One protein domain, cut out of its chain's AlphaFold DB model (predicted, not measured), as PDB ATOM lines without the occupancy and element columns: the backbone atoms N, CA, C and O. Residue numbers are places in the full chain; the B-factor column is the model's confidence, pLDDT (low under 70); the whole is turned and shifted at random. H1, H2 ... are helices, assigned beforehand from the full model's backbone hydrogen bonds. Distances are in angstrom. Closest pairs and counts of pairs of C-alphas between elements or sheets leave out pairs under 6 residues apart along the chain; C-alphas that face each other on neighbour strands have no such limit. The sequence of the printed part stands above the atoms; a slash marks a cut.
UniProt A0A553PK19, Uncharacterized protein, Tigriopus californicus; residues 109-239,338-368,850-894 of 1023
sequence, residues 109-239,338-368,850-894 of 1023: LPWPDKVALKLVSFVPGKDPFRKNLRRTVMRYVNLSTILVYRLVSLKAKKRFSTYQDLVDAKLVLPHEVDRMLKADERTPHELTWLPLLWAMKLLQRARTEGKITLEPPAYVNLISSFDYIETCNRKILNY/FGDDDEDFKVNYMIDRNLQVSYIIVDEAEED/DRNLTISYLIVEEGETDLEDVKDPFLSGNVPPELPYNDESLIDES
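AT A GLANCE: This is residues 109 to 239, 338 to 368 and 850 to 894 of the 1023 residues of an uncharacterized protein of Tigriopus californicus (UniProt A0A553PK19). What would one see first? Five helices, H1, H2, H6, H7 and H8, run side by side in an up-and-down bundle, each against the one before it in the chain, with H2 in its middle. H3 sits at one end of H2 with H10 beyond it, H4, H5 and H9 lie outside the bundle with few contacts, and residues 863 to 886, with no named element, lead from H9 to H10. How large and how regular is it? The printed part has 207 residues with ten named helices, H1 to H10 in chain order, and no named strand: its class is all helix. It is compact, with a radius of gyration of the C-alphas of 16.9 A and spans of 48 by 45 by 29 A.

IN THESE COORDINATES: Where do the first helices lie? H1 is residues 113 to 122, beginning at C-alpha 113 (5.722, 34.912, 34.656); H2, residues 128 to 152, is 36.6 A long. H3 is residues 154 to 159, H4 163 to 168 and H5 174 to 184. And the later ones? H6 is residues 194 to 208, 20.8 A long; H7, 216 to 239, 35.1 A; H8, 347 to 364, 25.5 A. H9 is residues 850 to 862, and H10, 887 to 894, ends at C-alpha 894 (24.529, 51.511, 19.392).

HOW THE PARTS SIT: How is the bundle joined? H1 and H2 form a hairpin, where H2 touches H1 with residues 134 to 138 alone, closest at the C-alphas of Leu 119 and Arg 134, 6.6 A. H2, the hub, touches H6 with residues 133 to 144 alone, closest at the C-alphas of Val 137 and Ala 199, 4.8 A. H2 also touches H8 at a shallow tilt of 11 degrees, opposite ways, the closest C-alphas being those of Asn 142 and Leu 355, 6.3 A. What stands around it? H2 and H3 touch only at the corner, and H3 touches H10, closest at the C-alphas of Lys 158 and Ser 889, 5.9 A. H5 is close to H4, H6 and H9 but not clearly touching them; its closest C-alphas to H4 are those of Pro 174 and Val 167, 6.4 A. Do the backbones show the helices? Every O i to N i+4 pair is within hydrogen-bond range in H3, H4, H6, H8 and H9, against 5 of 6 in H1, 19 of 21 in H2, 5 of 7 in H5 and 15 of 20 in H7. H10 has 1 of 4, beside 3 of 5 O i to N i+3 pairs.

THE WHOLE: Where is it cut? Residues 240 to 337 and 369 to 849 are not printed; the C-alphas across the cuts are 10.6 A and 50.9 A apart. Which link is long, and where is confidence low? The link from H9 to H10 is long, with 24 residues. The mean pLDDT of the printed part is 85.2, with 23 residues under 70, among them 887 to 894.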
ATOM      1  N   LEU A 109       1.055  40.732  23.803       93.62
ATOM      2  CA  LEU A 109       2.452  40.375  24.060       93.62
ATOM      3  C   LEU A 109       2.555  39.352  25.218       93.62
ATOM      4  O   LEU A 109       1.973  39.580  26.283       93.62
ATOM      5  N   PRO A 110       3.261  38.216  25.040       93.06
ATOM      6  CA  PRO A 110       3.332  37.149  26.038       93.06
ATOM      7  C   PRO A 110       4.270  37.478  27.210       93.06
ATOM      8  O   PRO A 110       5.418  37.891  27.022       93.06
ATOM      9  N   TRP A 111       3.804  37.184  28.427       93.00
ATOM     10  CA  TRP A 111       4.580  37.295  29.668       93.00
ATOM     11  C   TRP A 111       4.663  35.918  30.362       93.00
ATOM     12  O   TRP A 111       3.635  35.397  30.810       93.00
ATOM     13  N   PRO A 112       5.851  35.283  30.450       95.06
ATOM     14  CA  PRO A 112       5.999  33.899  30.920       95.06
ATOM     15  C   PRO A 112       5.815  33.728  32.437       95.06
ATOM     16  O   PRO A 112       5.675  32.605  32.918       95.06
ATOM     17  N   ASP A 113       5.789  34.824  33.192       94.06
ATOM     18  CA  ASP A 113       5.722  34.912  34.656       94.06
ATOM     19  C   ASP A 113       4.606  34.033  35.246       94.06
ATOM     20  O   ASP A 113       4.804  33.314  36.223       94.06
ATOM     21  N   LYS A 114       3.432  34.030  34.601       92.06
ATOM     22  CA  LYS A 114       2.256  33.239  35.004       92.06
ATOM     23  C   LYS A 114       2.469  31.726  34.862       92.06
ATOM     24  O   LYS A 114       1.816  30.958  35.571       92.06
ATOM     25  N   VAL A 115       3.351  31.300  33.957       94.94
ATOM     26  CA  VAL A 115       3.792  29.903  33.828       94.94
ATOM     27  C   VAL A 115       4.849  29.616  34.894       94.94
ATOM     28  O   VAL A 115       4.680  28.665  35.651       94.94
ATOM     29  N   ALA A 116       5.870  30.474  35.027       94.44
ATOM     30  CA  ALA A 116       6.967  30.308  35.988       94.44
ATOM     31  C   ALA A 116       6.476  30.190  37.443       94.44
ATOM     32  O   ALA A 116       6.837  29.243  38.139       94.44
ATOM     33  N   LEU A 117       5.582  31.084  37.884       92.88
ATOM     34  CA  LEU A 117       5.014  31.063  39.239       92.88
ATOM     35  C   LEU A 117       4.230  29.768  39.516       92.88
ATOM     36  O   LEU A 117       4.445  29.119  40.536       92.88
ATOM     37  N   LYS A 118       3.369  29.334  38.584       93.25
ATOM     38  CA  LYS A 118       2.639  28.056  38.701       93.25
ATOM     39  C   LYS A 118       3.580  26.853  38.711       93.25
ATOM     40  O   LYS A 118       3.368  25.909  39.467       93.25
ATOM     41  N   LEU A 119       4.597  26.875  37.856       93.06
ATOM     42  CA  LEU A 119       5.599  25.824  37.721       93.06
ATOM     43  C   LEU A 119       6.414  25.663  39.012       93.06
ATOM     44  O   LEU A 119       6.676  24.539  39.422       93.06
ATOM     45  N   VAL A 120       6.724  26.765  39.694       91.31
ATOM     46  CA  VAL A 120       7.291  26.771  41.049       91.31
ATOM     47  C   VAL A 120       6.316  26.180  42.068       91.31
ATOM     48  O   VAL A 120       6.661  25.208  42.738       91.31
ATOM     49  N   SER A 121       5.084  26.697  42.156       88.94
ATOM     50  CA  SER A 121       4.104  26.246  43.159       88.94
ATOM     51  C   SER A 121       3.709  24.771  43.021       88.94
ATOM     52  O   SER A 121       3.408  24.123  44.021       88.94
ATOM     53  N   PHE A 122       3.692  24.230  41.797       90.00
ATOM     54  CA  PHE A 122       3.306  22.840  41.526       90.00
ATOM     55  C   PHE A 122       4.497  21.881  41.338       90.00
ATOM     56  O   PHE A 122       4.292  20.668  41.343       90.00
ATOM     57  N   VAL A 123       5.729  22.388  41.201       89.50
ATOM     58  CA  VAL A 123       6.970  21.586  41.178       89.50
ATOM     59  C   VAL A 123       7.985  22.115  42.218       89.50
ATOM     60  O   VAL A 123       9.107  22.506  41.865       89.50
ATOM     61  N   PRO A 124       7.617  22.132  43.518       85.69
ATOM     62  CA  PRO A 124       8.506  22.570  44.587       85.69
ATOM     63  C   PRO A 124       9.630  21.555  44.830       85.69
ATOM     64  O   PRO A 124       9.458  20.343  44.643       85.69
ATOM     65  N   GLY A 125      10.775  22.046  45.299       79.19
ATOM     66  CA  GLY A 125      11.926  21.227  45.680       79.19
ATOM     67  C   GLY A 125      13.247  21.735  45.106       79.19
ATOM     68  O   GLY A 125      13.290  22.295  44.007       79.19
ATOM     69  N   LYS A 126      14.317  21.502  45.873       78.81
ATOM     70  CA  LYS A 126      15.708  21.880  45.563       78.81
ATOM     71  C   LYS A 126      16.503  20.751  44.897       78.81
ATOM     72  O   LYS A 126      17.717  20.846  44.749       78.81
ATOM     73  N   ASP A 127      15.851  19.640  44.553       84.38
ATOM     74  CA  ASP A 127      16.535  18.525  43.912       84.38
ATOM     75  C   ASP A 127      16.978  18.902  42.481       84.38
ATOM     76  O   ASP A 127      16.249  19.604  41.765       84.38
ATOM     77  N   PRO A 128      18.154  18.432  42.018       85.12
ATOM     78  CA  PRO A 128      18.671  18.811  40.706       85.12
ATOM     79  C   PRO A 128      17.761  18.431  39.534       85.12
ATOM     80  O   PRO A 128      17.863  19.055  38.479       85.12
ATOM     81  N   PHE A 129      16.878  17.436  39.685       88.19
ATOM     82  CA  PHE A 129      15.916  17.091  38.641       88.19
ATOM     83  C   PHE A 129      14.831  18.168  38.521       88.19
ATOM     84  O   PHE A 129      14.658  18.720  37.436       88.19
ATOM     85  N   ARG A 130      14.153  18.540  39.617       87.94
ATOM     86  CA  ARG A 130      13.118  19.588  39.595       87.94
ATOM     87  C   ARG A 130      13.682  20.946  39.188       87.94
ATOM     88  O   ARG A 130      13.045  21.607  38.373       87.94
ATOM     89  N   LYS A 131      14.890  21.323  39.630       85.88
ATOM     90  CA  LYS A 131      15.566  22.547  39.149       85.88
ATOM     91  C   LYS A 131      15.732  22.555  37.623       85.88
ATOM     92  O   LYS A 131      15.312  23.504  36.962       85.88
ATOM     93  N   ASN A 132      16.295  21.486  37.049       88.19
ATOM     94  CA  ASN A 132      16.472  21.374  35.594       88.19
ATOM     95  C   ASN A 132      15.132  21.321  34.846       88.19
ATOM     96  O   ASN A 132      14.980  21.999  33.837       88.19
ATOM     97  N   LEU A 133      14.146  20.582  35.362       90.62
ATOM     98  CA  LEU A 133      12.794  20.513  34.806       90.62
ATOM     99  C   LEU A 133      12.146  21.904  34.735       90.62
ATOM    100  O   LEU A 133      11.643  22.279  33.676       90.62
ATOM    101  N   ARG A 134      12.194  22.686  35.824       91.56
ATOM    102  CA  ARG A 134      11.644  24.048  35.847       91.56
ATOM    103  C   ARG A 134      12.355  24.955  34.827       91.56
ATOM    104  O   ARG A 134      11.684  25.607  34.029       91.56
ATOM    105  N   ARG A 135      13.695  24.954  34.799       90.69
ATOM    106  CA  ARG A 135      14.494  25.774  33.863       90.69
ATOM    107  C   ARG A 135      14.270  25.398  32.396       90.69
ATOM    108  O   ARG A 135      13.929  26.268  31.605       90.69
ATOM    109  N   THR A 136      14.370  24.118  32.034       91.94
ATOM    110  CA  THR A 136      14.174  23.647  30.649       91.94
ATOM    111  C   THR A 136      12.754  23.925  30.141       91.94
ATOM    112  O   THR A 136      12.590  24.347  28.997       91.94
ATOM    113  N   VAL A 137      11.724  23.798  30.992       94.25
ATOM    114  CA  VAL A 137      10.354  24.230  30.654       94.25
ATOM    115  C   VAL A 137      10.303  25.729  30.340       94.25
ATOM    116  O   VAL A 137       9.733  26.108  29.315       94.25
ATOM    117  N   MET A 138      10.932  26.588  31.153       94.69
ATOM    118  CA  MET A 138      10.963  28.027  30.861       94.69
ATOM    119  C   MET A 138      11.820  28.373  29.637       94.69
ATOM    120  O   MET A 138      11.442  29.273  28.884       94.69
ATOM    121  N   ARG A 139      12.905  27.635  29.361       94.56
ATOM    122  CA  ARG A 139      13.693  27.781  28.126       94.56
ATOM    123  C   ARG A 139      12.819  27.581  26.891       94.56
ATOM    124  O   ARG A 139      12.776  28.447  26.023       94.56
ATOM    125  N   TYR A 140      12.047  26.495  26.860       95.06
ATOM    126  CA  TYR A 140      11.133  26.190  25.760       95.06
ATOM    127  C   TYR A 140       9.976  27.199  25.620       95.06
ATOM    128  O   TYR A 140       9.625  27.574  24.499       95.06
ATOM    129  N   VAL A 141       9.405  27.695  26.726       96.31
ATOM    130  CA  VAL A 141       8.363  28.747  26.693       96.31
ATOM    131  C   VAL A 141       8.893  30.045  26.066       96.31
ATOM    132  O   VAL A 141       8.222  30.647  25.223       96.31
ATOM    133  N   ASN A 142      10.114  30.453  26.426       95.75
ATOM    134  CA  ASN A 142      10.768  31.608  25.810       95.75
ATOM    135  C   ASN A 142      11.134  31.330  24.339       95.75
ATOM    136  O   ASN A 142      10.849  32.165  23.484       95.75
ATOM    137  N   LEU A 143      11.665  30.145  24.012       95.44
ATOM    138  CA  LEU A 143      12.023  29.753  22.643       95.44
ATOM    139  C   LEU A 143      10.828  29.832  21.676       95.44
ATOM    140  O   LEU A 143      10.964  30.411  20.604       95.44
ATOM    141  N   SER A 144       9.642  29.339  22.060       95.88
ATOM    142  CA  SER A 144       8.416  29.470  21.245       95.88
ATOM    143  C   SER A 144       8.102  30.931  20.897       95.88
ATOM    144  O   SER A 144       7.849  31.268  19.740       95.88
ATOM    145  N   THR A 145       8.194  31.815  21.892       95.81
ATOM    146  CA  THR A 145       7.971  33.260  21.739       95.81
ATOM    147  C   THR A 145       9.037  33.916  20.850       95.81
ATOM    148  O   THR A 145       8.716  34.746  20.002       95.81
ATOM    149  N   ILE A 146      10.303  33.508  20.977       95.00
ATOM    150  CA  ILE A 146      11.405  33.997  20.135       95.00
ATOM    151  C   ILE A 146      11.199  33.580  18.672       95.00
ATOM    152  O   ILE A 146      11.363  34.413  17.782       95.00
ATOM    153  N   LEU A 147      10.762  32.342  18.406       93.88
ATOM    154  CA  LEU A 147      10.429  31.883  17.050       93.88
ATOM    155  C   LEU A 147       9.281  32.698  16.424       93.88
ATOM    156  O   LEU A 147       9.334  33.001  15.236       93.88
ATOM    157  N   VAL A 148       8.280  33.117  17.207       93.75
ATOM    158  CA  VAL A 148       7.235  34.051  16.735       93.75
ATOM    159  C   VAL A 148       7.831  35.413  16.389       93.75
ATOM    160  O   VAL A 148       7.565  35.945  15.310       93.75
ATOM    161  N   TYR A 149       8.678  35.971  17.257       93.19
ATOM    162  CA  TYR A 149       9.315  37.261  16.996       93.19
ATOM    163  C   TYR A 149      10.245  37.236  15.769       93.19
ATOM    164  O   TYR A 149      10.245  38.217  15.024       93.19
ATOM    165  N   ARG A 150      10.948  36.124  15.480       90.62
ATOM    166  CA  ARG A 150      11.724  35.928  14.229       90.62
ATOM    167  C   ARG A 150      10.860  36.036  12.958       90.62
ATOM    168  O   ARG A 150      11.385  36.385  11.901       90.62
ATOM    169  N   LEU A 151       9.558  35.736  13.038       88.81
ATOM    170  CA  LEU A 151       8.635  35.784  11.896       88.81
ATOM    171  C   LEU A 151       8.018  37.172  11.667       88.81
ATOM    172  O   LEU A 151       7.814  37.538  10.509       88.81
ATOM    173  N   VAL A 152       7.741  37.941  12.732       88.25
ATOM    174  CA  VAL A 152       7.072  39.258  12.630       88.25
ATOM    175  C   VAL A 152       8.012  40.467  12.720       88.25
ATOM    176  O   VAL A 152       7.713  41.499  12.123       88.25
ATOM    177  N   SER A 153       9.145  40.369  13.431       87.38
ATOM    178  CA  SER A 153      10.046  41.504  13.684       87.38
ATOM    179  C   SER A 153      11.417  41.330  13.041       87.38
ATOM    180  O   SER A 153      12.129  40.354  13.283       87.38
ATOM    181  N   LEU A 154      11.836  42.342  12.278       80.31
ATOM    182  CA  LEU A 154      13.156  42.363  11.646       80.31
ATOM    183  C   LEU A 154      14.288  42.453  12.682       80.31
ATOM    184  O   LEU A 154      15.324  41.830  12.477       80.31
ATOM    185  N   LYS A 155      14.077  43.134  13.819       82.81
ATOM    186  CA  LYS A 155      15.040  43.216  14.936       82.81
ATOM    187  C   LYS A 155      15.375  41.827  15.492       82.81
ATOM    188  O   LYS A 155      16.539  41.434  15.538       82.81
ATOM    189  N   ALA A 156      14.341  41.053  15.832       87.06
ATOM    190  CA  ALA A 156      14.498  39.691  16.340       87.06
ATOM    191  C   ALA A 156      15.061  38.735  15.277       87.06
ATOM    192  O   ALA A 156      15.885  37.885  15.608       87.06
ATOM    193  N   LYS A 157      14.679  38.903  14.000       85.56
ATOM    194  CA  LYS A 157      15.264  38.127  12.900       85.56
ATOM    195  C   LYS A 157      16.744  38.448  12.664       85.56
ATOM    196  O   LYS A 157      17.497  37.525  12.406       85.56
ATOM    197  N   LYS A 158      17.190  39.705  12.779       85.06
ATOM    198  CA  LYS A 158      18.625  40.051  12.698       85.06
ATOM    199  C   LYS A 158      19.424  39.393  13.828       85.06
ATOM    200  O   LYS A 158      20.466  38.798  13.564       85.06
ATOM    201  N   ARG A 159      18.926  39.495  15.070       85.75
ATOM    202  CA  ARG A 159      19.578  38.944  16.275       85.75
ATOM    203  C   ARG A 159      19.671  37.418  16.254       85.75
ATOM    204  O   ARG A 159      20.679  36.876  16.680       85.75
ATOM    205  N   PHE A 160      18.625  36.751  15.767       89.12
ATOM    206  CA  PHE A 160      18.568  35.302  15.601       89.12
ATOM    207  C   PHE A 160      18.234  34.992  14.139       89.12
ATOM    208  O   PHE A 160      17.080  34.736  13.776       89.12
ATOM    209  N   SER A 161      19.250  35.079  13.284       84.00
ATOM    210  CA  SER A 161      19.136  34.882  11.840       84.00
ATOM    211  C   SER A 161      18.973  33.412  11.478       84.00
ATOM    212  O   SER A 161      18.107  33.116  10.656       84.00
ATOM    213  N   THR A 162      19.704  32.496  12.121       86.75
ATOM    214  CA  THR A 162      19.618  31.039  11.889       86.75
ATOM    215  C   THR A 162      19.314  30.248  13.171       86.75
ATOM    216  O   THR A 162      19.270  30.806  14.272       86.75
ATOM    217  N   TYR A 163      19.134  28.927  13.053       88.06
ATOM    218  CA  TYR A 163      19.098  28.031  14.215       88.06
ATOM    219  C   TYR A 163      20.443  27.952  14.966       88.06
ATOM    220  O   TYR A 163      20.422  27.693  16.169       88.06
ATOM    221  N   GLN A 164      21.587  28.217  14.320       87.88
ATOM    222  CA  GLN A 164      22.892  28.239  14.996       87.88
ATOM    223  C   GLN A 164      22.979  29.396  16.001       87.88
ATOM    224  O   GLN A 164      23.386  29.182  17.138       87.88
ATOM    225  N   ASP A 165      22.477  30.584  15.649       88.38
ATOM    226  CA  ASP A 165      22.408  31.753  16.536       88.38
ATOM    227  C   ASP A 165      21.663  31.428  17.848       88.38
ATOM    228  O   ASP A 165      22.008  31.916  18.924       88.38
ATOM    229  N   LEU A 166      20.633  30.574  17.770       90.88
ATOM    230  CA  LEU A 166      19.852  30.116  18.924       90.88
ATOM    231  C   LEU A 166      20.608  29.071  19.770       90.88
ATOM    232  O   LEU A 166      20.377  29.002  20.982       90.88
ATOM    233  N   VAL A 167      21.502  28.281  19.163       90.06
ATOM    234  CA  VAL A 167      22.423  27.360  19.861       90.06
ATOM    235  C   VAL A 167      23.523  28.140  20.576       90.06
ATOM    236  O   VAL A 167      23.793  27.884  21.751       90.06
ATOM    237  N   ASP A 168      24.102  29.142  19.915       87.94
ATOM    238  CA  ASP A 168      25.164  29.989  20.469       87.94
ATOM    239  C   ASP A 168      24.631  30.877  21.609       87.94
ATOM    240  O   ASP A 168      25.270  31.021  22.656       87.94
ATOM    241  N   ALA A 169      23.393  31.369  21.476       86.50
ATOM    242  CA  ALA A 169      22.626  31.999  22.553       86.50
ATOM    243  C   ALA A 169      22.115  31.013  23.628       86.50
ATOM    244  O   ALA A 169      21.495  31.441  24.605       86.50
ATOM    245  N   LYS A 170      22.369  29.705  23.475       89.31
ATOM    246  CA  LYS A 170      21.985  28.612  24.391       89.31
ATOM    247  C   LYS A 170      20.480  28.472  24.657       89.31
ATOM    248  O   LYS A 170      20.075  27.879  25.657       89.31
ATOM    249  N   LEU A 171      19.642  28.993  23.764       89.50
ATOM    250  CA  LEU A 171      18.181  28.875  23.831       89.50
ATOM    251  C   LEU A 171      17.707  27.473  23.420       89.50
ATOM    252  O   LEU A 171      16.689  26.984  23.914       89.50
ATOM    253  N   VAL A 172      18.467  26.812  22.549       90.81
ATOM    254  CA  VAL A 172      18.217  25.462  22.034       90.81
ATOM    255  C   VAL A 172      19.529  24.667  22.038       90.81
ATOM    256  O   VAL A 172      20.607  25.243  21.902       90.81
ATOM    257  N   LEU A 173      19.472  23.353  22.241       90.00
ATOM    258  CA  LEU A 173      20.644  22.472  22.140       90.00
ATOM    259  C   LEU A 173      20.857  21.981  20.691       90.00
ATOM    260  O   LEU A 173      19.885  21.888  19.944       90.00
ATOM    261  N   PRO A 174      22.075  21.574  20.277       88.88
ATOM    262  CA  PRO A 174      22.313  21.068  18.917       88.88
ATOM    263  C   PRO A 174      21.372  19.910  18.533       88.88
ATOM    264  O   PRO A 174      20.691  19.959  17.513       88.88
ATOM    265  N   HIS A 175      21.214  18.932  19.430       86.38
ATOM    266  CA  HIS A 175      20.307  17.796  19.234       86.38
ATOM    267  C   HIS A 175      18.805  18.178  19.275       86.38
ATOM    268  O   HIS A 175      17.949  17.382  18.892       86.38
ATOM    269  N   GLU A 176      18.459  19.372  19.773       89.81
ATOM    270  CA  GLU A 176      17.104  19.930  19.684       89.81
ATOM    271  C   GLU A 176      16.875  20.541  18.292       89.81
ATOM    272  O   GLU A 176      15.821  20.297  17.706       89.81
ATOM    273  N   VAL A 177      17.869  21.225  17.705       89.12
ATOM    274  CA  VAL A 177      17.818  21.691  16.303       89.12
ATOM    275  C   VAL A 177      17.660  20.510  15.340       89.12
ATOM    276  O   VAL A 177      16.802  20.551  14.461       89.12
ATOM    277  N   ASP A 178      18.372  19.405  15.573       87.25
ATOM    278  CA  ASP A 178      18.213  18.153  14.817       87.25
ATOM    279  C   ASP A 178      16.792  17.566  14.855       87.25
ATOM    280  O   ASP A 178      16.444  16.754  13.991       87.25
ATOM    281  N   ARG A 179      15.983  17.903  15.872       85.88
ATOM    282  CA  ARG A 179      14.553  17.555  15.927       85.88
ATOM    283  C   ARG A 179      13.719  18.566  15.145       85.88
ATOM    284  O   ARG A 179      12.904  18.145  14.333       85.88
ATOM    285  N   MET A 180      13.980  19.866  15.318       87.94
ATOM    286  CA  MET A 180      13.287  20.931  14.579       87.94
ATOM    287  C   MET A 180      13.415  20.749  13.063       87.94
ATOM    288  O   MET A 180      12.402  20.750  12.376       87.94
ATOM    289  N   LEU A 181      14.619  20.486  12.545       87.38
ATOM    290  CA  LEU A 181      14.848  20.256  11.111       87.38
ATOM    291  C   LEU A 181      14.033  19.063  10.570       87.38
ATOM    292  O   LEU A 181      13.401  19.165   9.523       87.38
ATOM    293  N   LYS A 182      13.956  17.960  11.328       85.38
ATOM    294  CA  LYS A 182      13.164  16.762  10.975       85.38
ATOM    295  C   LYS A 182      11.648  16.955  11.102       85.38
ATOM    296  O   LYS A 182      10.891  16.098  10.633       85.38
ATOM    297  N   ALA A 183      11.204  18.021  11.768       84.94
ATOM    298  CA  ALA A 183       9.818  18.475  11.760       84.94
ATOM    299  C   ALA A 183       9.561  19.398  10.556       84.94
ATOM    300  O   ALA A 183       8.564  19.207   9.865       84.94
ATOM    301  N   ASP A 184      10.490  20.313  10.258       84.38
ATOM    302  CA  ASP A 184      10.450  21.275   9.139       84.38
ATOM    303  C   ASP A 184      10.337  20.556   7.781       84.38
ATOM    304  O   ASP A 184       9.456  20.856   6.978       84.38
ATOM    305  N   GLU A 185      11.114  19.481   7.582       85.12
ATOM    306  CA  GLU A 185      11.025  18.565   6.426       85.12
ATOM    307  C   GLU A 185       9.609  18.008   6.155       85.12
ATOM    308  O   GLU A 185       9.328  17.520   5.058       85.12
ATOM    309  N   ARG A 186       8.705  18.043   7.145       84.50
ATOM    310  CA  ARG A 186       7.344  17.485   7.064       84.50
ATOM    311  C   ARG A 186       6.261  18.535   6.832       84.50
ATOM    312  O   ARG A 186       5.108  18.147   6.630       84.50
ATOM    313  N   THR A 187       6.568  19.831   6.917       82.00
ATOM    314  CA  THR A 187       5.545  20.889   6.894       82.00
ATOM    315  C   THR A 187       6.054  22.206   6.294       82.00
ATOM    316  O   THR A 187       7.043  22.748   6.763       82.00
ATOM    317  N   PRO A 188       5.338  22.825   5.333       79.44
ATOM    318  CA  PRO A 188       5.642  24.176   4.848       79.44
ATOM    319  C   PRO A 188       5.109  25.280   5.794       79.44
ATOM    320  O   PRO A 188       4.860  26.407   5.364       79.44
ATOM    321  N   HIS A 189       4.850  24.944   7.062       86.06
ATOM    322  CA  HIS A 189       4.195  25.792   8.063       86.06
ATOM    323  C   HIS A 189       5.045  25.915   9.331       86.06
ATOM    324  O   HIS A 189       5.855  25.049   9.645       86.06
ATOM    325  N   GLU A 190       4.812  26.982  10.084       86.62
ATOM    326  CA  GLU A 190       5.650  27.447  11.180       86.62
ATOM    327  C   GLU A 190       5.779  26.460  12.360       86.62
ATOM    328  O   GLU A 190       4.781  25.972  12.885       86.62
ATOM    329  N   LEU A 191       7.007  26.230  12.847       89.12
ATOM    330  CA  LEU A 191       7.309  25.369  14.010       89.12
ATOM    331  C   LEU A 191       7.244  26.091  15.374       89.12
ATOM    332  O   LEU A 191       7.743  25.586  16.380       89.12
ATOM    333  N   THR A 192       6.626  27.273  15.451       91.31
ATOM    334  CA  THR A 192       6.553  28.097  16.683       91.31
ATOM    335  C   THR A 192       5.894  27.378  17.868       91.31
ATOM    336  O   THR A 192       6.157  27.706  19.027       91.31
ATOM    337  N   TRP A 193       5.056  26.383  17.580       91.94
ATOM    338  CA  TRP A 193       4.337  25.539  18.534       91.94
ATOM    339  C   TRP A 193       5.213  24.435  19.165       91.94
ATOM    340  O   TRP A 193       4.927  23.968  20.271       91.94
ATOM    341  N   LEU A 194       6.298  24.018  18.503       92.12
ATOM    342  CA  LEU A 194       7.054  22.813  18.864       92.12
ATOM    343  C   LEU A 194       7.710  22.876  20.263       92.12
ATOM    344  O   LEU A 194       7.548  21.923  21.032       92.12
ATOM    345  N   PRO A 195       8.331  23.993  20.697       94.25
ATOM    346  CA  PRO A 195       8.865  24.089  22.055       94.25
ATOM    347  C   PRO A 195       7.785  23.988  23.150       94.25
ATOM    348  O   PRO A 195       8.021  23.383  24.195       94.25
ATOM    349  N   LEU A 196       6.569  24.510  22.921       94.62
ATOM    350  CA  LEU A 196       5.471  24.386  23.895       94.62
ATOM    351  C   LEU A 196       5.022  22.925  24.043       94.62
ATOM    352  O   LEU A 196       4.761  22.479  25.164       94.62
ATOM    353  N   LEU A 197       5.018  22.156  22.945       92.75
ATOM    354  CA  LEU A 197       4.777  20.714  23.001       92.75
ATOM    355  C   LEU A 197       5.848  20.025  23.853       92.75
ATOM    356  O   LEU A 197       5.499  19.236  24.731       92.75
ATOM    357  N   TRP A 198       7.129  20.342  23.647       92.69
ATOM    358  CA  TRP A 198       8.215  19.756  24.436       92.69
ATOM    359  C   TRP A 198       8.104  20.083  25.931       92.69
ATOM    360  O   TRP A 198       8.255  19.190  26.765       92.69
ATOM    361  N   ALA A 199       7.761  21.324  26.288       93.31
ATOM    362  CA  ALA A 199       7.546  21.731  27.677       93.31
ATOM    363  C   ALA A 199       6.399  20.950  28.349       93.31
ATOM    364  O   ALA A 199       6.565  20.395  29.439       93.31
ATOM    365  N   MET A 200       5.251  20.842  27.673       92.81
ATOM    366  CA  MET A 200       4.098  20.077  28.162       92.81
ATOM    367  C   MET A 200       4.394  18.571  28.244       92.81
ATOM    368  O   MET A 200       3.952  17.900  29.179       92.81
ATOM    369  N   LYS A 201       5.194  18.037  27.312       89.69
ATOM    370  CA  LYS A 201       5.643  16.639  27.316       89.69
ATOM    371  C   LYS A 201       6.623  16.314  28.433       89.69
ATOM    372  O   LYS A 201       6.494  15.251  29.036       89.69
ATOM    373  N   LEU A 202       7.551  17.210  28.753       90.81
ATOM    374  CA  LEU A 202       8.496  17.007  29.852       90.81
ATOM    375  C   LEU A 202       7.764  16.965  31.209       90.81
ATOM    376  O   LEU A 202       8.031  16.094  32.038       90.81
ATOM    377  N   LEU A 203       6.749  17.823  31.390       92.19
ATOM    378  CA  LEU A 203       5.845  17.788  32.549       92.19
ATOM    379  C   LEU A 203       4.962  16.525  32.586       92.19
ATOM    380  O   LEU A 203       4.815  15.922  33.652       92.19
ATOM    381  N   GLN A 204       4.413  16.090  31.443       90.69
ATOM    382  CA  GLN A 204       3.694  14.810  31.327       90.69
ATOM    383  C   GLN A 204       4.585  13.650  31.787       90.69
ATOM    384  O   GLN A 204       4.183  12.887  32.666       90.69
ATOM    385  N   ARG A 205       5.794  13.547  31.213       88.69
ATOM    386  CA  ARG A 205       6.777  12.491  31.484       88.69
ATOM    387  C   ARG A 205       7.088  12.412  32.974       88.69
ATOM    388  O   ARG A 205       6.880  11.362  33.582       88.69
ATOM    389  N   ALA A 206       7.484  13.533  33.573       89.88
ATOM    390  CA  ALA A 206       7.831  13.615  34.988       89.88
ATOM    391  C   ALA A 206       6.676  13.195  35.919       89.88
ATOM    392  O   ALA A 206       6.928  12.556  36.945       89.88
ATOM    393  N   ARG A 207       5.415  13.511  35.568       90.06
ATOM    394  CA  ARG A 207       4.224  13.062  36.317       90.06
ATOM    395  C   ARG A 207       3.991  11.557  36.147       90.06
ATOM    396  O   ARG A 207       3.733  10.873  37.131       90.06
ATOM    397  N   THR A 208       4.113  11.020  34.930       86.62
ATOM    398  CA  THR A 208       3.917   9.579  34.663       86.62
ATOM    399  C   THR A 208       5.024   8.685  35.226       86.62
ATOM    400  O   THR A 208       4.749   7.547  35.592       86.62
ATOM    401  N   GLU A 209       6.252   9.193  35.339       88.62
ATOM    402  CA  GLU A 209       7.390   8.503  35.966       88.62
ATOM    403  C   GLU A 209       7.411   8.665  37.502       88.62
ATOM    404  O   GLU A 209       8.310   8.154  38.164       88.62
ATOM    405  N   GLY A 210       6.452   9.394  38.090       87.69
ATOM    406  CA  GLY A 210       6.357   9.621  39.539       87.69
ATOM    407  C   GLY A 210       7.405  10.580  40.126       87.69
ATOM    408  O   GLY A 210       7.427  10.782  41.339       87.69
ATOM    409  N   LYS A 211       8.250  11.209  39.295       86.88
ATOM    410  CA  LYS A 211       9.274  12.185  39.721       86.88
ATOM    411  C   LYS A 211       8.650  13.453  40.335       86.88
ATOM    412  O   LYS A 211       9.243  14.083  41.222       86.88
ATOM    413  N   ILE A 212       7.447  13.822  39.882       89.31
ATOM    414  CA  ILE A 212       6.637  14.926  40.422       89.31
ATOM    415  C   ILE A 212       5.216  14.453  40.758       89.31
ATOM    416  O   ILE A 212       4.569  13.759  39.974       89.31
ATOM    417  N   THR A 213       4.715  14.853  41.925       86.94
ATOM    418  CA  THR A 213       3.384  14.495  42.435       86.94
ATOM    419  C   THR A 213       2.413  15.656  42.228       86.94
ATOM    420  O   THR A 213       2.362  16.568  43.050       86.94
ATOM    421  N   LEU A 214       1.652  15.640  41.127       88.56
ATOM    422  CA  LEU A 214       0.600  16.633  40.867       88.56
ATOM    423  C   LEU A 214      -0.785  15.986  40.869       88.56
ATOM    424  O   LEU A 214      -1.065  15.080  40.074       88.56
ATOM    425  N   GLU A 215      -1.666  16.539  41.698       89.88
ATOM    426  CA  GLU A 215      -3.100  16.264  41.675       89.88
ATOM    427  C   GLU A 215      -3.734  16.679  40.333       89.88
ATOM    428  O   GLU A 215      -3.305  17.676  39.733       89.88
ATOM    429  N   PRO A 216      -4.779  15.982  39.846       90.50
ATOM    430  CA  PRO A 216      -5.331  16.224  38.512       90.50
ATOM    431  C   PRO A 216      -5.797  17.675  38.260       90.50
ATOM    432  O   PRO A 216      -5.498  18.196  37.185       90.50
ATOM    433  N   PRO A 217      -6.467  18.379  39.205       92.38
ATOM    434  CA  PRO A 217      -6.827  19.788  39.018       92.38
ATOM    435  C   PRO A 217      -5.612  20.722  38.934       92.38
ATOM    436  O   PRO A 217      -5.627  21.671  38.153       92.38
ATOM    437  N   ALA A 218      -4.554  20.454  39.707       91.88
ATOM    438  CA  ALA A 218      -3.324  21.248  39.688       91.88
ATOM    439  C   ALA A 218      -2.562  21.055  38.369       91.88
ATOM    440  O   ALA A 218      -2.130  22.031  37.758       91.88
ATOM    441  N   TYR A 219      -2.486  19.814  37.875       93.38
ATOM    442  CA  TYR A 219      -1.911  19.508  36.565       93.38
ATOM    443  C   TYR A 219      -2.668  20.207  35.425       93.38
ATOM    444  O   TYR A 219      -2.039  20.853  34.592       93.38
ATOM    445  N   VAL A 220      -4.009  20.179  35.420       91.94
ATOM    446  CA  VAL A 220      -4.821  20.950  34.455       91.94
ATOM    447  C   VAL A 220      -4.538  22.451  34.556       91.94
ATOM    448  O   VAL A 220      -4.325  23.104  33.539       91.94
ATOM    449  N   ASN A 221      -4.478  23.007  35.769       92.62
ATOM    450  CA  ASN A 221      -4.212  24.432  35.988       92.62
ATOM    451  C   ASN A 221      -2.803  24.847  35.507       92.62
ATOM    452  O   ASN A 221      -2.634  25.945  34.971       92.62
ATOM    453  N   LEU A 222      -1.800  23.972  35.642       93.38
ATOM    454  CA  LEU A 222      -0.464  24.171  35.076       93.38
ATOM    455  C   LEU A 222      -0.485  24.106  33.542       93.38
ATOM    456  O   LEU A 222       0.003  25.032  32.896       93.38
ATOM    457  N   ILE A 223      -1.092  23.070  32.956       92.06
ATOM    458  CA  ILE A 223      -1.188  22.911  31.497       92.06
ATOM    459  C   ILE A 223      -1.935  24.092  30.852       92.06
ATOM    460  O   ILE A 223      -1.422  24.690  29.909       92.06
ATOM    461  N   SER A 224      -3.039  24.561  31.436       89.88
ATOM    462  CA  SER A 224      -3.743  25.766  30.967       89.88
ATOM    463  C   SER A 224      -3.058  27.103  31.299       89.88
ATOM    464  O   SER A 224      -3.668  28.169  31.228       89.88
ATOM    465  N   SER A 225      -1.769  27.088  31.659       91.44
ATOM    466  CA  SER A 225      -0.905  28.275  31.558       91.44
ATOM    467  C   SER A 225      -0.160  28.367  30.222       91.44
ATOM    468  O   SER A 225       0.140  29.477  29.784       91.44
ATOM    469  N   PHE A 226       0.048  27.241  29.529       94.38
ATOM    470  CA  PHE A 226       0.647  27.204  28.192       94.38
ATOM    471  C   PHE A 226      -0.346  27.686  27.122       94.38
ATOM    472  O   PHE A 226       0.055  28.423  26.223       94.38
ATOM    473  N   ASP A 227      -1.646  27.400  27.288       91.56
ATOM    474  CA  ASP A 227      -2.746  27.934  26.457       91.56
ATOM    475  C   ASP A 227      -2.687  29.465  26.295       91.56
ATOM    476  O   ASP A 227      -2.981  30.004  25.230       91.56
ATOM    477  N   TYR A 228      -2.299  30.180  27.357       92.25
ATOM    478  CA  TYR A 228      -2.173  31.639  27.349       92.25
ATOM    479  C   TYR A 228      -1.005  32.104  26.465       92.25
ATOM    480  O   TYR A 228      -1.184  33.019  25.664       92.25
ATOM    481  N   ILE A 229       0.155  31.443  26.559       95.25
ATOM    482  CA  ILE A 229       1.318  31.743  25.711       95.25
ATOM    483  C   ILE A 229       1.006  31.417  24.247       95.25
ATOM    484  O   ILE A 229       1.282  32.242  23.380       95.25
ATOM    485  N   GLU A 230       0.357  30.279  23.974       93.69
ATOM    486  CA  GLU A 230      -0.130  29.930  22.632       93.69
ATOM    487  C   GLU A 230      -1.080  31.005  22.099       93.69
ATOM    488  O   GLU A 230      -0.851  31.514  21.011       93.69
ATOM    489  N   THR A 231      -2.077  31.428  22.885       93.06
ATOM    490  CA  THR A 231      -3.062  32.442  22.470       93.06
ATOM    491  C   THR A 231      -2.404  33.790  22.147       93.06
ATOM    492  O   THR A 231      -2.750  34.420  21.147       93.06
ATOM    493  N   CYS A 232      -1.445  34.238  22.963       95.38
ATOM    494  CA  CYS A 232      -0.652  35.445  22.709       95.38
ATOM    495  C   CYS A 232       0.158  35.327  21.408       95.38
ATOM    496  O   CYS A 232       0.018  36.152  20.501       95.38
ATOM    497  N   ASN A 233       0.928  34.245  21.277       95.50
ATOM    498  CA  ASN A 233       1.736  33.933  20.098       95.50
ATOM    499  C   ASN A 233       0.876  33.838  18.824       95.50
ATOM    500  O   ASN A 233       1.218  34.419  17.792       95.50
ATOM    501  N   ARG A 234      -0.291  33.190  18.912       93.31
ATOM    502  CA  ARG A 234      -1.275  33.050  17.834       93.31
ATOM    503  C   ARG A 234      -1.829  34.392  17.385       93.31
ATOM    504  O   ARG A 234      -1.898  34.640  16.185       93.31
ATOM    505  N   LYS A 235      -2.205  35.268  18.323       93.44
ATOM    506  CA  LYS A 235      -2.686  36.615  17.995       93.44
ATOM    507  C   LYS A 235      -1.622  37.414  17.250       93.44
ATOM    508  O   LYS A 235      -1.941  37.985  16.213       93.44
ATOM    509  N   ILE A 236      -0.372  37.408  17.718       93.12
ATOM    510  CA  ILE A 236       0.745  38.112  17.062       93.12
ATOM    511  C   ILE A 236       0.963  37.593  15.629       93.12
ATOM    512  O   ILE A 236       1.018  38.392  14.695       93.12
ATOM    513  N   LEU A 237       0.994  36.270  15.430       92.00
ATOM    514  CA  LEU A 237       1.080  35.669  14.091       92.00
ATOM    515  C   LEU A 237      -0.117  36.056  13.206       92.00
ATOM    516  O   LEU A 237       0.068  36.426  12.050       92.00
ATOM    517  N   ASN A 238      -1.338  36.043  13.741       91.56
ATOM    518  CA  ASN A 238      -2.535  36.446  13.002       91.56
ATOM    519  C   ASN A 238      -2.492  37.938  12.606       91.56
ATOM    520  O   ASN A 238      -2.867  38.279  11.483       91.56
ATOM    521  N   TYR A 239      -1.987  38.819  13.478       89.88
ATOM    522  CA  TYR A 239      -1.764  40.239  13.175       89.88
ATOM    523  C   TYR A 239      -0.715  40.456  12.067       89.88
ATOM    524  O   TYR A 239      -0.905  41.353  11.245       89.88
ATOM    525  N   PHE A 338       6.255  46.145  15.099       86.81
ATOM    526  CA  PHE A 338       7.379  45.209  15.136       86.81
ATOM    527  C   PHE A 338       8.514  45.629  14.171       86.81
ATOM    528  O   PHE A 338       9.414  44.822  13.904       86.81
ATOM    529  N   GLY A 339       8.454  46.857  13.637       79.19
ATOM    530  CA  GLY A 339       9.326  47.437  12.613       79.19
ATOM    531  C   GLY A 339      10.696  47.890  13.129       79.19
ATOM    532  O   GLY A 339      11.316  47.187  13.926       79.19
ATOM    533  N   ASP A 340      11.172  49.060  12.673       71.69
ATOM    534  CA  ASP A 340      12.472  49.655  13.040       71.69
ATOM    535  C   ASP A 340      12.438  51.127  13.543       71.69
ATOM    536  O   ASP A 340      13.496  51.750  13.660       71.69
ATOM    537  N   ASP A 341      11.283  51.691  13.911       74.25
ATOM    538  CA  ASP A 341      11.125  53.090  14.360       74.25
ATOM    539  C   ASP A 341      11.340  53.330  15.884       74.25
ATOM    540  O   ASP A 341      12.127  52.618  16.529       74.25
ATOM    541  N   ASP A 342      10.756  54.415  16.420       72.62
ATOM    542  CA  ASP A 342      10.886  54.910  17.804       72.62
ATOM    543  C   ASP A 342       9.777  54.389  18.748       72.62
ATOM    544  O   ASP A 342      10.026  54.271  19.951       72.62
ATOM    545  N   GLU A 343       8.580  54.107  18.217       79.62
ATOM    546  CA  GLU A 343       7.361  53.756  18.976       79.62
ATOM    547  C   GLU A 343       7.050  52.248  18.930       79.62
ATOM    548  O   GLU A 343       6.243  51.738  19.711       79.62
ATOM    549  N   ASP A 344       7.725  51.520  18.038       86.75
ATOM    550  CA  ASP A 344       7.803  50.061  18.015       86.75
ATOM    551  C   ASP A 344       8.037  49.402  19.380       86.75
ATOM    552  O   ASP A 344       8.807  49.870  20.229       86.75
ATOM    553  N   PHE A 345       7.502  48.190  19.529       88.88
ATOM    554  CA  PHE A 345       7.781  47.363  20.694       88.88
ATOM    555  C   PHE A 345       9.283  47.037  20.794       88.88
ATOM    556  O   PHE A 345       9.941  46.642  19.825       88.88
ATOM    557  N   LYS A 346       9.843  47.162  22.005       86.31
ATOM    558  CA  LYS A 346      11.245  46.827  22.313       86.31
ATOM    559  C   LYS A 346      11.442  45.307  22.415       86.31
ATOM    560  O   LYS A 346      11.745  44.785  23.485       86.31
ATOM    561  N   VAL A 347      11.253  44.597  21.300       88.25
ATOM    562  CA  VAL A 347      11.250  43.123  21.224       88.25
ATOM    563  C   VAL A 347      12.501  42.498  21.854       88.25
ATOM    564  O   VAL A 347      12.364  41.558  22.629       88.25
ATOM    565  N   ASN A 348      13.697  43.049  21.603       88.62
ATOM    566  CA  ASN A 348      14.946  42.572  22.210       88.62
ATOM    567  C   ASN A 348      14.871  42.581  23.745       88.62
ATOM    568  O   ASN A 348      14.948  41.523  24.361       88.62
ATOM    569  N   TYR A 349      14.590  43.746  24.342       86.81
ATOM    570  CA  TYR A 349      14.399  43.888  25.788       86.81
ATOM    571  C   TYR A 349      13.357  42.904  26.336       86.81
ATOM    572  O   TYR A 349      13.559  42.336  27.405       86.81
ATOM    573  N   MET A 350      12.253  42.674  25.614       90.00
ATOM    574  CA  MET A 350      11.243  41.703  26.042       90.00
ATOM    575  C   MET A 350      11.772  40.269  26.051       90.00
ATOM    576  O   MET A 350      11.439  39.531  26.971       90.00
ATOM    577  N   ILE A 351      12.598  39.878  25.077       91.44
ATOM    578  CA  ILE A 351      13.251  38.561  25.035       91.44
ATOM    579  C   ILE A 351      14.199  38.400  26.232       91.44
ATOM    580  O   ILE A 351      14.058  37.440  26.990       91.44
ATOM    581  N   ASP A 352      15.110  39.356  26.433       90.31
ATOM    582  CA  ASP A 352      16.112  39.311  27.505       90.31
ATOM    583  C   ASP A 352      15.453  39.301  28.892       90.31
ATOM    584  O   ASP A 352      15.701  38.409  29.707       90.31
ATOM    585  N   ARG A 353      14.515  40.230  29.130       90.81
ATOM    586  CA  ARG A 353      13.735  40.309  30.372       90.81
ATOM    587  C   ARG A 353      12.938  39.033  30.619       90.81
ATOM    588  O   ARG A 353      12.890  38.571  31.756       90.81
ATOM    589  N   ASN A 354      12.270  38.479  29.605       93.75
ATOM    590  CA  ASN A 354      11.416  37.305  29.796       93.75
ATOM    591  C   ASN A 354      12.239  36.054  30.112       93.75
ATOM    592  O   ASN A 354      11.851  35.304  31.013       93.75
ATOM    593  N   LEU A 355      13.399  35.869  29.474       90.69
ATOM    594  CA  LEU A 355      14.327  34.803  29.849       90.69
ATOM    595  C   LEU A 355      14.846  35.012  31.280       90.69
ATOM    596  O   LEU A 355      14.669  34.134  32.123       90.69
ATOM    597  N   GLN A 356      15.409  36.187  31.579       89.38
ATOM    598  CA  GLN A 356      16.022  36.474  32.876       89.38
ATOM    599  C   GLN A 356      15.021  36.340  34.037       89.38
ATOM    600  O   GLN A 356      15.277  35.603  34.988       89.38
ATOM    601  N   VAL A 357      13.861  37.001  33.958       90.31
ATOM    602  CA  VAL A 357      12.864  36.999  35.042       90.31
ATOM    603  C   VAL A 357      12.232  35.617  35.228       90.31
ATOM    604  O   VAL A 357      12.016  35.204  36.366       90.31
ATOM    605  N   SER A 358      11.976  34.863  34.151       92.19
ATOM    606  CA  SER A 358      11.415  33.509  34.294       92.19
ATOM    607  C   SER A 358      12.392  32.509  34.918       92.19
ATOM    608  O   SER A 358      11.943  31.628  35.651       92.19
ATOM    609  N   TYR A 359      13.700  32.665  34.691       89.12
ATOM    610  CA  TYR A 359      14.725  31.880  35.382       89.12
ATOM    611  C   TYR A 359      14.883  32.303  36.847       89.12
ATOM    612  O   TYR A 359      14.876  31.430  37.708       89.12
ATOM    613  N   ILE A 360      14.921  33.609  37.146       88.19
ATOM    614  CA  ILE A 360      14.972  34.118  38.531       88.19
ATOM    615  C   ILE A 360      13.795  33.566  39.345       88.19
ATOM    616  O   ILE A 360      14.022  32.928  40.364       88.19
ATOM    617  N   ILE A 361      12.550  33.674  38.862       90.12
ATOM    618  CA  ILE A 361      11.371  33.101  39.550       90.12
ATOM    619  C   ILE A 361      11.553  31.598  39.845       90.12
ATOM    620  O   ILE A 361      11.134  31.116  40.894       90.12
ATOM    621  N   VAL A 362      12.175  30.853  38.928       88.38
ATOM    622  CA  VAL A 362      12.404  29.402  39.022       88.38
ATOM    623  C   VAL A 362      13.553  29.007  39.963       88.38
ATOM    624  O   VAL A 362      13.533  27.883  40.483       88.38
ATOM    625  N   ASP A 363      14.522  29.902  40.164       85.06
ATOM    626  CA  ASP A 363      15.705  29.720  41.010       85.06
ATOM    627  C   ASP A 363      15.488  30.241  42.443       85.06
ATOM    628  O   ASP A 363      15.792  29.516  43.384       85.06
ATOM    629  N   GLU A 364      14.892  31.426  42.624       80.56
ATOM    630  CA  GLU A 364      14.521  32.009  43.935       80.56
ATOM    631  C   GLU A 364      13.559  31.093  44.719       80.56
ATOM    632  O   GLU A 364      13.537  31.075  45.945       80.56
ATOM    633  N   ALA A 365      12.818  30.240  44.005       70.75
ATOM    634  CA  ALA A 365      12.026  29.134  44.550       70.75
ATOM    635  C   ALA A 365      12.826  28.084  45.358       70.75
ATOM    636  O   ALA A 365      12.240  27.130  45.879       70.75
ATOM    637  N   GLU A 366      14.154  28.196  45.398       64.75
ATOM    638  CA  GLU A 366      15.058  27.347  46.175       64.75
ATOM    639  C   GLU A 366      15.579  28.028  47.443       64.75
ATOM    640  O   GLU A 366      16.220  27.350  48.250       64.75
ATOM    641  N   GLU A 367      15.300  29.312  47.669       66.31
ATOM    642  CA  GLU A 367      15.570  29.957  48.955       66.31
ATOM    643  C   GLU A 367      14.469  29.579  49.960       66.31
ATOM    644  O   GLU A 367      13.282  29.522  49.627       66.31
ATOM    645  N   ASP A 368      14.853  29.252  51.199       62.81
ATOM    646  CA  ASP A 368      13.869  29.004  52.256       62.81
ATOM    647  C   ASP A 368      13.372  30.357  52.764       62.81
ATOM    648  O   ASP A 368      14.082  31.048  53.491       62.81
ATOM    649  N   ASP A 850      -5.332  23.498   5.301       93.69
ATOM    650  CA  ASP A 850      -4.140  22.676   5.066       93.69
ATOM    651  C   ASP A 850      -3.124  22.799   6.213       93.69
ATOM    652  O   ASP A 850      -2.611  21.788   6.700       93.69
ATOM    653  N   ARG A 851      -2.930  24.018   6.734       93.31
ATOM    654  CA  ARG A 851      -2.100  24.318   7.908       93.31
ATOM    655  C   ARG A 851      -2.631  23.639   9.165       93.31
ATOM    656  O   ARG A 851      -1.873  22.967   9.860       93.31
ATOM    657  N   ASN A 852      -3.928  23.766   9.459       95.31
ATOM    658  CA  ASN A 852      -4.521  23.130  10.639       95.31
ATOM    659  C   ASN A 852      -4.498  21.601  10.534       95.31
ATOM    660  O   ASN A 852      -4.180  20.941  11.523       95.31
ATOM    661  N   LEU A 853      -4.767  21.023   9.359       93.44
ATOM    662  CA  LEU A 853      -4.684  19.574   9.170       93.44
ATOM    663  C   LEU A 853      -3.245  19.069   9.363       93.44
ATOM    664  O   LEU A 853      -3.034  18.131  10.129       93.44
ATOM    665  N   THR A 854      -2.263  19.721   8.735       92.44
ATOM    666  CA  THR A 854      -0.847  19.329   8.806       92.44
ATOM    667  C   THR A 854      -0.307  19.463  10.229       92.44
ATOM    668  O   THR A 854       0.127  18.469  10.812       92.44
ATOM    669  N   ILE A 855      -0.408  20.650  10.837       92.69
ATOM    670  CA  ILE A 855       0.145  20.912  12.173       92.69
ATOM    671  C   ILE A 855      -0.573  20.107  13.267       92.69
ATOM    672  O   ILE A 855       0.092  19.579  14.156       92.69
ATOM    673  N   SER A 856      -1.898  19.917  13.205       94.06
ATOM    674  CA  SER A 856      -2.591  19.114  14.231       94.06
ATOM    675  C   SER A 856      -2.215  17.634  14.210       94.06
ATOM    676  O   SER A 856      -2.149  17.019  15.274       94.06
ATOM    677  N   TYR A 857      -1.940  17.062  13.033       91.81
ATOM    678  CA  TYR A 857      -1.397  15.708  12.923       91.81
ATOM    679  C   TYR A 857       0.046  15.653  13.427       91.81
ATOM    680  O   TYR A 857       0.373  14.780  14.231       91.81
ATOM    681  N   LEU A 858       0.880  16.615  13.020       90.25
ATOM    682  CA  LEU A 858       2.286  16.690  13.414       90.25
ATOM    683  C   LEU A 858       2.425  16.808  14.945       90.25
ATOM    684  O   LEU A 858       3.149  16.016  15.536       90.25
ATOM    685  N   ILE A 859       1.628  17.645  15.623       91.50
ATOM    686  CA  ILE A 859       1.598  17.740  17.100       91.50
ATOM    687  C   ILE A 859       1.268  16.392  17.770       91.50
ATOM    688  O   ILE A 859       1.913  16.006  18.751       91.50
ATOM    689  N   VAL A 860       0.260  15.654  17.281       90.38
ATOM    690  CA  VAL A 860      -0.169  14.396  17.932       90.38
ATOM    691  C   VAL A 860       0.700  13.178  17.591       90.38
ATOM    692  O   VAL A 860       0.507  12.116  18.201       90.38
ATOM    693  N   GLU A 861       1.646  13.341  16.663       83.12
ATOM    694  CA  GLU A 861       2.624  12.339  16.213       83.12
ATOM    695  C   GLU A 861       4.058  12.657  16.670       83.12
ATOM    696  O   GLU A 861       4.789  11.741  17.018       83.12
ATOM    697  N   GLU A 862       4.469  13.923  16.772       69.12
ATOM    698  CA  GLU A 862       5.785  14.302  17.316       69.12
ATOM    699  C   GLU A 862       5.840  14.211  18.849       69.12
ATOM    700  O   GLU A 862       6.902  14.021  19.440       69.12
ATOM    701  N   GLY A 863       4.683  14.166  19.518       56.44
ATOM    702  CA  GLY A 863       4.573  13.769  20.926       56.44
ATOM    703  C   GLY A 863       4.944  12.303  21.235       56.44
ATOM    704  O   GLY A 863       4.471  11.764  22.243       56.44
ATOM    705  N   GLU A 864       5.737  11.677  20.367       55.81
ATOM    706  CA  GLU A 864       6.305  10.326  20.416       55.81
ATOM    707  C   GLU A 864       7.841  10.337  20.534       55.81
ATOM    708  O   GLU A 864       8.434   9.276  20.722       55.81
ATOM    709  N   THR A 865       8.491  11.502  20.427       57.41
ATOM    710  CA  THR A 865       9.945  11.631  20.578       57.41
ATOM    711  C   THR A 865      10.354  11.622  22.051       57.41
ATOM    712  O   THR A 865       9.839  12.404  22.852       57.41
ATOM    713  N   ASP A 866      11.318  10.769  22.405       60.50
ATOM    714  CA  ASP A 866      11.936  10.778  23.728       60.50
ATOM    715  C   ASP A 866      12.729  12.076  23.942       60.50
ATOM    716  O   ASP A 866      13.774  12.314  23.333       60.50
ATOM    717  N   LEU A 867      12.212  12.928  24.827       70.50
ATOM    718  CA  LEU A 867      12.945  14.065  25.372       70.50
ATOM    719  C   LEU A 867      13.855  13.551  26.489       70.50
ATOM    720  O   LEU A 867      13.374  12.974  27.469       70.50
ATOM    721  N   GLU A 868      15.160  13.741  26.315       66.75
ATOM    722  CA  GLU A 868      16.179  13.397  27.304       66.75
ATOM    723  C   GLU A 868      16.165  14.386  28.483       66.75
ATOM    724  O   GLU A 868      15.942  15.586  28.300       66.75
ATOM    725  N   ASP A 869      16.457  13.897  29.694       66.19
ATOM    726  CA  ASP A 869      16.604  14.711  30.912       66.19
ATOM    727  C   ASP A 869      17.957  15.470  30.910       66.19
ATOM    728  O   ASP A 869      18.813  15.284  31.781       66.19
ATOM    729  N   VAL A 870      18.187  16.307  29.893       73.75
ATOM    730  CA  VAL A 870      19.436  17.069  29.729       73.75
ATOM    731  C   VAL A 870      19.484  18.250  30.702       73.75
ATOM    732  O   VAL A 870      18.487  18.937  30.939       73.75
ATOM    733  N   LYS A 871      20.671  18.508  31.266       75.75
ATOM    734  CA  LYS A 871      20.922  19.680  32.114       75.75
ATOM    735  C   LYS A 871      20.771  20.973  31.315       75.75
ATOM    736  O   LYS A 871      21.234  21.066  30.180       75.75
ATOM    737  N   ASP A 872      20.181  21.982  31.941       80.38
ATOM    738  CA  ASP A 872      20.008  23.299  31.334       80.38
ATOM    739  C   ASP A 872      21.371  23.987  31.042       80.38
ATOM    740  O   ASP A 872      22.256  23.964  31.905       80.38
ATOM    741  N   PRO A 873      21.566  24.631  29.871       78.94
ATOM    742  CA  PRO A 873      22.830  25.288  29.503       78.94
ATOM    743  C   PRO A 873      23.310  26.413  30.430       78.94
ATOM    744  O   PRO A 873      24.486  26.784  30.376       78.94
ATOM    745  N   PHE A 874      22.422  26.967  31.260       76.62
ATOM    746  CA  PHE A 874      22.734  28.005  32.240       76.62
ATOM    747  C   PHE A 874      22.883  27.435  33.661       76.62
ATOM    748  O   PHE A 874      22.986  28.202  34.612       76.62
ATOM    749  N   LEU A 875      22.876  26.110  33.870       66.81
ATOM    750  CA  LEU A 875      22.925  25.510  35.217       66.81
ATOM    751  C   LEU A 875      24.242  25.787  35.975       66.81
ATOM    752  O   LEU A 875      24.267  25.722  37.200       66.81
ATOM    753  N   SER A 876      25.335  26.079  35.267       55.84
ATOM    754  CA  SER A 876      26.678  26.279  35.838       55.84
ATOM    755  C   SER A 876      27.059  27.741  36.119       55.84
ATOM    756  O   SER A 876      28.201  28.003  36.494       55.84
ATOM    757  N   GLY A 877      26.140  28.694  35.949       60.75
ATOM    758  CA  GLY A 877      26.384  30.112  36.218       60.75
ATOM    759  C   GLY A 877      25.102  30.940  36.199       60.75
ATOM    760  O   GLY A 877      24.007  30.410  36.023       60.75
ATOM    761  N   ASN A 878      25.224  32.254  36.370       64.06
ATOM    762  CA  ASN A 878      24.066  33.141  36.277       64.06
ATOM    763  C   ASN A 878      23.620  33.271  34.812       64.06
ATOM    764  O   ASN A 878      24.456  33.328  33.906       64.06
ATOM    765  N   VAL A 879      22.307  33.361  34.583       69.12
ATOM    766  CA  VAL A 879      21.754  33.727  33.269       69.12
ATOM    767  C   VAL A 879      22.299  35.113  32.891       69.12
ATOM    768  O   VAL A 879      22.261  36.015  33.737       69.12
ATOM    769  N   PRO A 880      22.843  35.307  31.674       70.25
ATOM    770  CA  PRO A 880      23.348  36.611  31.265       70.25
ATOM    771  C   PRO A 880      22.198  37.634  31.239       70.25
ATOM    772  O   PRO A 880      21.069  37.268  30.914       70.25
ATOM    773  N   PRO A 881      22.450  38.911  31.581       71.50
ATOM    774  CA  PRO A 881      21.402  39.933  31.595       71.50
ATOM    775  C   PRO A 881      20.883  40.273  30.192       71.50
ATOM    776  O   PRO A 881      19.756  40.734  30.060       71.50
ATOM    777  N   GLU A 882      21.708  40.042  29.170       77.19
ATOM    778  CA  GLU A 882      21.446  40.280  27.753       77.19
ATOM    779  C   GLU A 882      22.030  39.088  26.967       77.19
ATOM    780  O   GLU A 882      23.158  38.657  27.227       77.19
ATOM    781  N   LEU A 883      21.260  38.517  26.039       83.25
ATOM    782  CA  LEU A 883      21.704  37.483  25.096       83.25
ATOM    783  C   LEU A 883      22.628  38.076  24.013       83.25
ATOM    784  O   LEU A 883      22.559  39.281  23.752       83.25
ATOM    785  N   PRO A 884      23.465  37.261  23.341       79.19
ATOM    786  CA  PRO A 884      24.353  37.752  22.289       79.19
ATOM    787  C   PRO A 884      23.619  38.416  21.109       79.19
ATOM    788  O   PRO A 884      22.402  38.297  20.925       79.19
ATOM    789  N   TYR A 885      24.415  39.121  20.309       76.50
ATOM    790  CA  TYR A 885      24.032  39.823  19.090       76.50
ATOM    791  C   TYR A 885      25.058  39.538  17.995       76.50
ATOM    792  O   TYR A 885      26.259  39.540  18.262       76.50
ATOM    793  N   ASN A 886      24.586  39.365  16.763       70.69
ATOM    794  CA  ASN A 886      25.436  39.298  15.574       70.69
ATOM    795  C   ASN A 886      25.963  40.701  15.220       70.69
ATOM    796  O   ASN A 886      25.255  41.688  15.447       70.69
ATOM    797  N   ASP A 887      27.143  40.807  14.600       59.50
ATOM    798  CA  ASP A 887      27.798  42.101  14.326       59.50
ATOM    799  C   ASP A 887      26.913  43.094  13.545       59.50
ATOM    800  O   ASP A 887      26.847  44.274  13.891       59.50
ATOM    801  N   GLU A 888      26.140  42.624  12.556       55.47
ATOM    802  CA  GLU A 888      25.190  43.467  11.802       55.47
ATOM    803  C   GLU A 888      24.060  44.059  12.667       55.47
ATOM    804  O   GLU A 888      23.471  45.085  12.316       55.47
ATOM    805  N   SER A 889      23.733  43.422  13.795       56.31
ATOM    806  CA  SER A 889      22.655  43.845  14.700       56.31
ATOM    807  C   SER A 889      23.117  44.824  15.787       56.31
ATOM    808  O   SER A 889      22.328  45.666  16.216       56.31
ATOM    809  N   LEU A 890      24.406  44.809  16.157       53.19
ATOM    810  CA  LEU A 890      25.000  45.767  17.106       53.19
ATOM    811  C   LEU A 890      24.938  47.223  16.601       53.19
ATOM    812  O   LEU A 890      24.859  48.170  17.393       53.19
ATOM    813  N   ILE A 891      24.944  47.410  15.278       50.28
ATOM    814  CA  ILE A 891      24.893  48.722  14.614       50.28
ATOM    815  C   ILE A 891      23.554  49.439  14.890       50.28
ATOM    816  O   ILE A 891      23.534  50.658  15.070       50.28
ATOM    817  N   ASP A 892      22.441  48.702  14.993       47.66
ATOM    818  CA  ASP A 892      21.117  49.280  15.275       47.66
ATOM    819  C   ASP A 892      20.986  49.765  16.732       47.66
ATOM    820  O   ASP A 892      20.457  50.851  16.981       47.66
ATOM    821  N   GLU A 893      21.480  49.002  17.717       43.34
ATOM    822  CA  GLU A 893      21.327  49.379  19.134       43.34
ATOM    823  C   GLU A 893      22.286  50.493  19.567       43.34
ATOM    824  O   GLU A 893      21.862  51.436  20.244       43.34
ATOM    825  N   SER A 894      23.547  50.447  19.123       37.66
ATOM    826  CA  SER A 894      24.529  51.511  19.392       37.66
ATOM    827  C   SER A 894      24.074  52.872  18.847       37.66
ATOM    828  O   SER A 894      24.242  53.895  19.513       37.66
TER     829      SER A 894